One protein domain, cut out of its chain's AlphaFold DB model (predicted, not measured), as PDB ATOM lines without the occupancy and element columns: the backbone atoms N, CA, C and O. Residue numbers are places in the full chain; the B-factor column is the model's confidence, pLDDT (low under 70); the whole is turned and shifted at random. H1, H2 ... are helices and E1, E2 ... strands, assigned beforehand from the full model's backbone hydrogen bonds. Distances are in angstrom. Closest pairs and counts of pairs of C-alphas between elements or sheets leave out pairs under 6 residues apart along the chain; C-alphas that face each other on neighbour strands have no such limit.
ATOM      1  N   PRO A  27       0.002 -16.492  17.481       89.06
ATOM      2  CA  PRO A  27       0.641 -15.419  16.766       89.06
ATOM      3  C   PRO A  27      -0.145 -14.123  16.962       89.06
ATOM      4  O   PRO A  27      -1.379 -14.110  16.927       89.06
ATOM      5  N   GLY A  28       0.581 -13.022  17.114       92.44
ATOM      6  CA  GLY A  28       0.016 -11.693  17.297       92.44
ATOM      7  C   GLY A  28       0.725 -10.641  16.457       92.44
ATOM      8  O   GLY A  28       1.813 -10.866  15.929       92.44
ATOM      9  N   ILE A  29       0.079  -9.491  16.327       94.94
ATOM     10  CA  ILE A  29       0.637  -8.270  15.767       94.94
ATOM     11  C   ILE A  29       0.890  -7.329  16.938       94.94
ATOM     12  O   ILE A  29      -0.045  -6.908  17.623       94.94
ATOM     13  N   LEU A  30       2.158  -6.992  17.142       96.31
ATOM     14  CA  LEU A  30       2.559  -5.899  18.010       96.31
ATOM     15  C   LEU A  30       2.783  -4.659  17.146       96.31
ATOM     16  O   LEU A  30       3.507  -4.710  16.156       96.31
ATOM     17  N   SER A  31       2.152  -3.551  17.517       95.50
ATOM     18  CA  SER A  31       2.293  -2.268  16.836       95.50
ATOM     19  C   SER A  31       2.616  -1.157  17.830       95.50
ATOM     20  O   SER A  31       2.554  -1.335  19.050       95.50
ATOM     21  N   LEU A  32       2.899   0.038  17.312       94.75
ATOM     22  CA  LEU A  32       3.062   1.215  18.157       94.75
ATOM     23  C   LEU A  32       1.772   1.632  18.877       94.75
ATOM     24  O   LEU A  32       1.862   2.432  19.798       94.75
ATOM     25  N   SER A  33       0.594   1.141  18.512       95.62
ATOM     26  CA  SER A  33      -0.665   1.563  19.141       95.62
ATOM     27  C   SER A  33      -1.399   0.436  19.855       95.62
ATOM     28  O   SER A  33      -2.272   0.712  20.673       95.62
ATOM     29  N   SER A  34      -1.074  -0.824  19.572       97.31
ATOM     30  CA  SER A  34      -1.849  -1.960  20.070       97.31
ATOM     31  C   SER A  34      -1.101  -3.290  20.045       97.31
ATOM     32  O   SER A  34      -0.127  -3.462  19.305       97.31
ATOM     33  N   LEU A  35      -1.617  -4.236  20.829       97.56
ATOM     34  CA  LEU A  35      -1.327  -5.661  20.720       97.56
ATOM     35  C   LEU A  35      -2.596  -6.397  20.278       97.56
ATOM     36  O   LEU A  35      -3.622  -6.325  20.958       97.56
ATOM     37  N   ILE A  36      -2.520  -7.113  19.158       96.94
ATOM     38  CA  ILE A  36      -3.631  -7.881  18.586       96.94
ATOM     39  C   ILE A  36      -3.216  -9.345  18.468       96.94
ATOM     40  O   ILE A  36      -2.254  -9.658  17.775       96.94
ATOM     41  N   MET A  37      -3.968 -10.255  19.075       95.88
ATOM     42  CA  MET A  37      -3.725 -11.696  19.026       95.88
ATOM     43  C   MET A  37      -4.669 -12.379  18.038       95.88
ATOM     44  O   MET A  37      -5.849 -12.041  17.939       95.88
ATOM     45  N   ALA A  38      -4.170 -13.368  17.296       94.00
ATOM     46  CA  ALA A  38      -5.013 -14.206  16.456       94.00
ATOM     47  C   ALA A  38      -5.604 -15.355  17.282       94.00
ATOM     48  O   ALA A  38      -4.877 -16.100  17.934       94.00
ATOM     49  N   THR A  39      -6.918 -15.556  17.205       91.75
ATOM     50  CA  THR A  39      -7.612 -16.607  17.960       91.75
ATOM     51  C   THR A  39      -8.613 -17.370  17.099       91.75
ATOM     52  O   THR A  39      -9.170 -16.827  16.151       91.75
ATOM     53  N   ALA A  40      -8.856 -18.638  17.432       91.62
ATOM     54  CA  ALA A  40      -9.924 -19.448  16.835       91.62
ATOM     55  C   ALA A  40     -11.253 -19.352  17.614       91.62
ATOM     56  O   ALA A  40     -12.244 -19.976  17.247       91.62
ATOM     57  N   LYS A  41     -11.280 -18.599  18.720       90.06
ATOM     58  CA  LYS A  41     -12.471 -18.432  19.554       90.06
ATOM     59  C   LYS A  41     -13.284 -17.244  19.032       90.06
ATOM     60  O   LYS A  41     -12.802 -16.115  19.071       90.06
ATOM     61  N   ASN A  42     -14.522 -17.466  18.601       91.50
ATOM     62  CA  ASN A  42     -15.425 -16.379  18.209       91.50
ATOM     63  C   ASN A  42     -16.004 -15.663  19.450       91.50
ATOM     64  O   ASN A  42     -16.317 -16.331  20.436       91.50
ATOM     65  N   PHE A  43     -16.128 -14.331  19.418       92.62
ATOM     66  CA  PHE A  43     -16.817 -13.537  20.444       92.62
ATOM     67  C   PHE A  43     -17.179 -12.135  19.925       92.62
ATOM     68  O   PHE A  43     -16.569 -11.664  18.970       92.62
ATOM     69  N   ALA A  44     -18.124 -11.451  20.578       91.62
ATOM     70  CA  ALA A  44     -18.738 -10.207  20.096       91.62
ATOM     71  C   ALA A  44     -17.755  -9.074  19.724       91.62
ATOM     72  O   ALA A  44     -18.000  -8.357  18.761       91.62
ATOM     73  N   HIS A  45     -16.641  -8.914  20.448       91.88
ATOM     74  CA  HIS A  45     -15.638  -7.866  20.186       91.88
ATOM     75  C   HIS A  45     -14.527  -8.301  19.212       91.88
ATOM     76  O   HIS A  45     -13.595  -7.536  18.957       91.88
ATOM     77  N   ARG A  46     -14.549  -9.545  18.717       95.62
ATOM     78  CA  ARG A  46     -13.471 -10.094  17.887       95.62
ATOM     79  C   ARG A  46     -13.785  -9.906  16.417       95.62
ATOM     80  O   ARG A  46     -14.842 -10.302  15.938       95.62
ATOM     81  N   ILE A  47     -12.829  -9.343  15.688       95.81
ATOM     82  CA  ILE A  47     -13.010  -9.026  14.273       95.81
ATOM     83  C   ILE A  47     -12.763 -10.300  13.457       95.81
ATOM     84  O   ILE A  47     -11.670 -10.871  13.559       95.81
ATOM     85  N   PRO A  48     -13.733 -10.771  12.651       95.12
ATOM     86  CA  PRO A  48     -13.525 -11.915  11.775       95.12
ATOM     87  C   PRO A  48     -12.410 -11.634  10.768       95.12
ATOM     88  O   PRO A  48     -12.394 -10.589  10.121       95.12
ATOM     89  N   LEU A  49     -11.483 -12.580  10.629       90.69
ATOM     90  CA  LEU A  49     -10.479 -12.567   9.572       90.69
ATOM     91  C   LEU A  49     -10.892 -13.574   8.490       90.69
ATOM     92  O   LEU A  49     -11.871 -13.376   7.779       90.69
ATOM     93  N   ARG A  50     -10.162 -14.686   8.366       92.50
ATOM     94  CA  ARG A  50     -10.426 -15.748   7.390       92.50
ATOM     95  C   ARG A  50     -10.302 -17.115   8.058       92.50
ATOM     96  O   ARG A  50      -9.506 -17.278   8.981       92.50
ATOM     97  N   ASN A  51     -11.040 -18.104   7.551       92.31
ATOM     98  CA  ASN A  51     -10.946 -19.516   7.952       92.31
ATOM     99  C   ASN A  51     -11.177 -19.743   9.459       92.31
ATOM    100  O   ASN A  51     -10.421 -20.468  10.101       92.31
ATOM    101  N   GLY A  52     -12.185 -19.079  10.034       91.94
ATOM    102  CA  GLY A  52     -12.529 -19.230  11.453       91.94
ATOM    103  C   GLY A  52     -11.508 -18.631  12.427       91.94
ATOM    104  O   GLY A  52     -11.547 -18.948  13.611       91.94
ATOM    105  N   ILE A  53     -10.591 -17.787  11.943       93.38
ATOM    106  CA  ILE A  53      -9.669 -17.020  12.782       93.38
ATOM    107  C   ILE A  53     -10.194 -15.597  12.945       93.38
ATOM    108  O   ILE A  53     -10.698 -14.997  11.996       93.38
ATOM    109  N   TYR A  54     -10.019 -15.059  14.144       95.50
ATOM    110  CA  TYR A  54     -10.450 -13.733  14.547       95.50
ATOM    111  C   TYR A  54      -9.268 -12.947  15.114       95.50
ATOM    112  O   TYR A  54      -8.354 -13.525  15.710       95.50
ATOM    113  N   ALA A  55      -9.296 -11.629  14.941       95.62
ATOM    114  CA  ALA A  55      -8.402 -10.708  15.624       95.62
ATOM    115  C   ALA A  55      -8.995 -10.330  16.988       95.62
ATOM    116  O   ALA A  55     -10.149  -9.907  17.080       95.62
ATOM    117  N   HIS A  56      -8.191 -10.477  18.038       96.75
ATOM    118  CA  HIS A  56      -8.521 -10.106  19.406       96.75
ATOM    119  C   HIS A  56      -7.574  -8.995  19.863       96.75
ATOM    120  O   HIS A  56      -6.371  -9.204  19.967       96.75
ATOM    121  N   LEU A  57      -8.110  -7.801  20.097       97.19
ATOM    122  CA  LEU A  57      -7.347  -6.681  20.635       97.19
ATOM    123  C   LEU A  57      -7.138  -6.887  22.142       97.19
ATOM    124  O   LEU A  57      -8.110  -6.829  22.890       97.19
ATOM    125  N   GLU A  58      -5.893  -7.122  22.564       97.00
ATOM    126  CA  GLU A  58      -5.540  -7.351  23.975       97.00
ATOM    127  C   GLU A  58      -5.175  -6.049  24.688       97.00
ATOM    128  O   GLU A  58      -5.627  -5.820  25.807       97.00
ATOM    129  N   TYR A  59      -4.396  -5.177  24.036       97.69
ATOM    130  CA  TYR A  59      -4.012  -3.878  24.591       97.69
ATOM    131  C   TYR A  59      -4.147  -2.757  23.574       97.69
ATOM    132  O   TYR A  59      -3.858  -2.931  22.386       97.69
ATOM    133  N   THR A  60      -4.434  -1.565  24.087       97.44
ATOM    134  CA  THR A  60      -4.065  -0.312  23.422       97.44
ATOM    135  C   THR A  60      -2.881   0.306  24.155       97.44
ATOM    136  O   THR A  60      -2.831   0.300  25.380       97.44
ATOM    137  N   PHE A  61      -1.890   0.821  23.438       95.81
ATOM    138  CA  PHE A  61      -0.735   1.467  24.050       95.81
ATOM    139  C   PHE A  61      -0.910   2.976  24.063       95.81
ATOM    140  O   PHE A  61      -1.222   3.607  23.055       95.81
ATOM    141  N   THR A  62      -0.632   3.562  25.218       91.50
ATOM    142  CA  THR A  62      -0.590   5.008  25.416       91.50
ATOM    143  C   THR A  62       0.797   5.426  25.888       91.50
ATOM    144  O   THR A  62       1.681   4.590  26.099       91.50
ATOM    145  N   ARG A  63       1.009   6.733  26.077       86.69
ATOM    146  CA  ARG A  63       2.257   7.242  26.657       86.69
ATOM    147  C   ARG A  63       2.510   6.697  28.066       86.69
ATOM    148  O   ARG A  63       3.662   6.492  28.423       86.69
ATOM    149  N   SER A  64       1.452   6.450  28.838       89.31
ATOM    150  CA  SER A  64       1.546   5.951  30.211       89.31
ATOM    151  C   SER A  64       1.683   4.432  30.314       89.31
ATOM    152  O   SER A  64       1.867   3.940  31.418       89.31
ATOM    153  N   GLY A  65       1.582   3.684  29.208       92.56
ATOM    154  CA  GLY A  65       1.644   2.222  29.248       92.56
ATOM    155  C   GLY A  65       0.577   1.513  28.413       92.56
ATOM    156  O   GLY A  65      -0.199   2.170  27.700       92.56
ATOM    157  N   PRO A  66       0.538   0.171  28.492       96.50
ATOM    158  CA  PRO A  66      -0.576  -0.627  28.001       96.50
ATOM    159  C   PRO A  66      -1.842  -0.300  28.789       96.50
ATOM    160  O   PRO A  66      -1.825  -0.187  30.012       96.50
ATOM    161  N   LYS A  67      -2.950  -0.163  28.071       96.94
ATOM    162  CA  LYS A  67      -4.297  -0.124  28.616       96.94
ATOM    163  C   LYS A  67      -4.998  -1.422  28.259       96.94
ATOM    164  O   LYS A  67      -5.112  -1.769  27.080       96.94
ATOM    165  N   GLU A  68      -5.448  -2.102  29.300       96.50
ATOM    166  CA  GLU A  68      -6.332  -3.256  29.218       96.50
ATOM    167  C   GLU A  68      -7.719  -2.826  28.718       96.50
ATOM    168  O   GLU A  68      -8.132  -1.671  28.853       96.50
ATOM    169  N   LEU A  69      -8.432  -3.778  28.133       95.88
ATOM    170  CA  LEU A  69      -9.819  -3.680  27.706       95.88
ATOM    171  C   LEU A  69     -10.664  -4.616  28.574       95.88
ATOM    172  O   LEU A  69     -10.151  -5.554  29.186       95.88
ATOM    173  N   GLU A  70     -11.981  -4.407  28.592       95.44
ATOM    174  CA  GLU A  70     -12.906  -5.208  29.413       95.44
ATOM    175  C   GLU A  70     -12.790  -6.718  29.153       95.44
ATOM    176  O   GLU A  70     -13.028  -7.536  30.045       95.44
ATOM    177  N   TRP A  71     -12.364  -7.084  27.944       95.06
ATOM    178  CA  TRP A  71     -12.212  -8.454  27.472       95.06
ATOM    179  C   TRP A  71     -10.764  -8.948  27.356       95.06
ATOM    180  O   TRP A  71     -10.568 -10.082  26.917       95.06
ATOM    181  N   THR A  72      -9.762  -8.153  27.759       95.12
ATOM    182  CA  THR A  72      -8.361  -8.610  27.807       95.12
ATOM    183  C   THR A  72      -8.277  -9.890  28.625       95.12
ATOM    184  O   THR A  72      -8.865  -9.956  29.718       95.12
ATOM    185  N   TYR A  73      -7.564 -10.896  28.108       93.31
ATOM    186  CA  TYR A  73      -7.460 -12.187  28.783       93.31
ATOM    187  C   TYR A  73      -6.897 -12.039  30.207       93.31
ATOM    188  O   TYR A  73      -6.006 -11.217  30.411       93.31
ATOM    189  N   PRO A  74      -7.366 -12.836  31.191       93.50
ATOM    190  CA  PRO A  74      -6.924 -12.719  32.583       93.50
ATOM    191  C   PRO A  74      -5.403 -12.748  32.758       93.50
ATOM    192  O   PRO A  74      -4.855 -11.904  33.461       93.50
ATOM    193  N   ASP A  75      -4.713 -13.646  32.053       92.00
ATOM    194  CA  ASP A  75      -3.251 -13.759  32.120       92.00
ATOM    195  C   ASP A  75      -2.562 -12.485  31.613       92.00
ATOM    196  O   ASP A  75      -1.584 -12.022  32.190       92.00
ATOM    197  N   PHE A  76      -3.141 -11.839  30.599       94.12
ATOM    198  CA  PHE A  76      -2.644 -10.590  30.027       94.12
ATOM    199  C   PHE A  76      -2.934  -9.375  30.930       94.12
ATOM    200  O   PHE A  76      -2.457  -8.279  30.653       94.12
ATOM    201  N   ARG A  77      -3.672  -9.517  32.033       95.00
ATOM    202  CA  ARG A  77      -3.822  -8.431  33.021       95.00
ATOM    203  C   ARG A  77      -2.691  -8.406  34.044       95.00
ATOM    204  O   ARG A  77      -2.522  -7.410  34.747       95.00
ATOM    205  N   GLN A  78      -1.909  -9.481  34.126       96.50
ATOM    206  CA  GLN A  78      -0.759  -9.542  35.019       96.50
ATOM    207  C   GLN A  78       0.320  -8.543  34.566       96.50
ATOM    208  O   GLN A  78       0.477  -8.247  33.374       96.50
ATOM    209  N   GLU A  79       1.039  -7.975  35.533       95.94
ATOM    210  CA  GLU A  79       1.979  -6.877  35.285       95.94
ATOM    211  C   GLU A  79       3.176  -7.326  34.441       95.94
ATOM    212  O   GLU A  79       3.693  -6.565  33.625       95.94
ATOM    213  N   GLU A  80       3.552  -8.593  34.563       96.38
ATOM    214  CA  GLU A  80       4.627  -9.246  33.829       96.38
ATOM    215  C   GLU A  80       4.370  -9.205  32.316       96.38
ATOM    216  O   GLU A  80       5.239  -8.780  31.551       96.38
ATOM    217  N   TYR A  81       3.158  -9.566  31.872       95.00
ATOM    218  CA  TYR A  81       2.785  -9.542  30.453       95.00
ATOM    219  C   TYR A  81       2.684  -8.114  29.918       95.00
ATOM    220  O   TYR A  81       3.213  -7.810  28.843       95.00
ATOM    221  N   LYS A  82       2.065  -7.210  30.684       95.75
ATOM    222  CA  LYS A  82       1.974  -5.788  30.326       95.75
ATOM    223  C   LYS A  82       3.351  -5.171  30.131       95.75
ATOM    224  O   LYS A  82       3.616  -4.565  29.090       95.75
ATOM    225  N   SER A  83       4.233  -5.363  31.108       95.31
ATOM    226  CA  SER A  83       5.605  -4.866  31.082       95.31
ATOM    227  C   SER A  83       6.393  -5.464  29.921       95.31
ATOM    228  O   SER A  83       7.042  -4.717  29.187       95.31
ATOM    229  N   PHE A  84       6.278  -6.775  29.691       95.81
ATOM    230  CA  PHE A  84       6.924  -7.449  28.569       95.81
ATOM    231  C   PHE A  84       6.528  -6.828  27.223       95.81
ATOM    232  O   PHE A  84       7.392  -6.362  26.479       95.81
ATOM    233  N   PHE A  85       5.229  -6.748  26.914       95.69
ATOM    234  CA  PHE A  85       4.775  -6.234  25.618       95.69
ATOM    235  C   PHE A  85       5.016  -4.730  25.457       95.69
ATOM    236  O   PHE A  85       5.321  -4.264  24.355       95.69
ATOM    237  N   PHE A  86       4.927  -3.957  26.541       94.56
ATOM    238  CA  PHE A  86       5.231  -2.530  26.502       94.56
ATOM    239  C   PHE A  86       6.714  -2.254  26.227       94.56
ATOM    240  O   PHE A  86       7.039  -1.322  25.488       94.56
ATOM    241  N   GLN A  87       7.613  -3.076  26.775       94.12
ATOM    242  CA  GLN A  87       9.038  -3.013  26.458       94.12
ATOM    243  C   GLN A  87       9.318  -3.505  25.037       94.12
ATOM    244  O   GLN A  87       9.990  -2.801  24.284       94.12
ATOM    245  N   ALA A  88       8.744  -4.642  24.634       94.62
ATOM    246  CA  ALA A  88       8.906  -5.196  23.290       94.62
ATOM    247  C   ALA A  88       8.487  -4.199  22.198       94.62
ATOM    248  O   ALA A  88       9.153  -4.088  21.171       94.62
ATOM    249  N   ARG A  89       7.445  -3.391  22.441       92.38
ATOM    250  CA  ARG A  89       7.002  -2.336  21.515       92.38
ATOM    251  C   ARG A  89       8.102  -1.319  21.198       92.38
ATOM    252  O   ARG A  89       8.091  -0.753  20.109       92.38
ATOM    253  N   ARG A  90       9.053  -1.075  22.107       90.50
ATOM    254  CA  ARG A  90      10.154  -0.123  21.869       90.50
ATOM    255  C   ARG A  90      11.064  -0.552  20.719       90.50
ATOM    256  O   ARG A  90      11.645   0.316  20.080       90.50
ATOM    257  N   LEU A  91      11.125  -1.850  20.408       92.62
ATOM    258  CA  LEU A  91      11.849  -2.370  19.243       92.62
ATOM    259  C   LEU A  91      11.295  -1.824  17.916       92.62
ATOM    260  O   LEU A  91      12.018  -1.769  16.931       92.62
TER     261      LEU A  91
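What this domain is: This is residues 27 to 91 of the 95 residues of an uncharacterized protein of Candidatus Aminicenantes bacterium ADurb.Bin508 (UniProt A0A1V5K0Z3). One antiparallel sheet of four strands makes a wall, with helix H2 packed over one face, slantwise near E4, in two layers. A long loop, residues 40 to 53, joins E2 to E3 at the end away from H2, and little H1 sits at the sheet's rim. The printed part has 65 residues, in the order E1 E2 E3 E4 H1 H2, and the class is mixed. The strands form a meander, each the antiparallel neighbour of the one before. It is compact, radius of gyration of the C-alphas 11.8 A, spanning 34 by 23 by 16 A.

How they stand to each other: Start at inner strand E3, residues 54 to 62, in a hairpin with E2, residues 34 to 39, where N 37 and O 56 are 2.8 A apart. Edge strand E1, residues 28 to 30, forms a hairpin with E2, with N 29 to O 36 at 2.8 A. Edge strand E4, residues 65 to 68, forms a hairpin with E3, with N 67 to O 60 at 2.7 A. H2, residues 79 to 91, is on the sheet at a height over the sheet of 8.5 A; its closest C-alphas with E4 are Lys 82 and Pro 66, 6.2 A. H1, residues 74 to 77, only grazes the sheet with residues 76 to 77. In H2, 7 of 9 O i to N i+4 pairs are within hydrogen-bond range; H1 is too short for one.

Where its parts are: Find C-alpha 28 at (0.016, -11.693, 17.297), where E1 begins. E2 measures 15.9 A, E3 23.8 A and H2 19.4 A, ending at C-alpha 91, (11.849, -2.370, 19.243).

The domain as a whole: The C-alphas farthest apart, Asn 51 and Ser 64, are 36.1 A apart. The printed part has no cut, the link E2 to E3 is long, and no printed residue is under 70 in pLDDT.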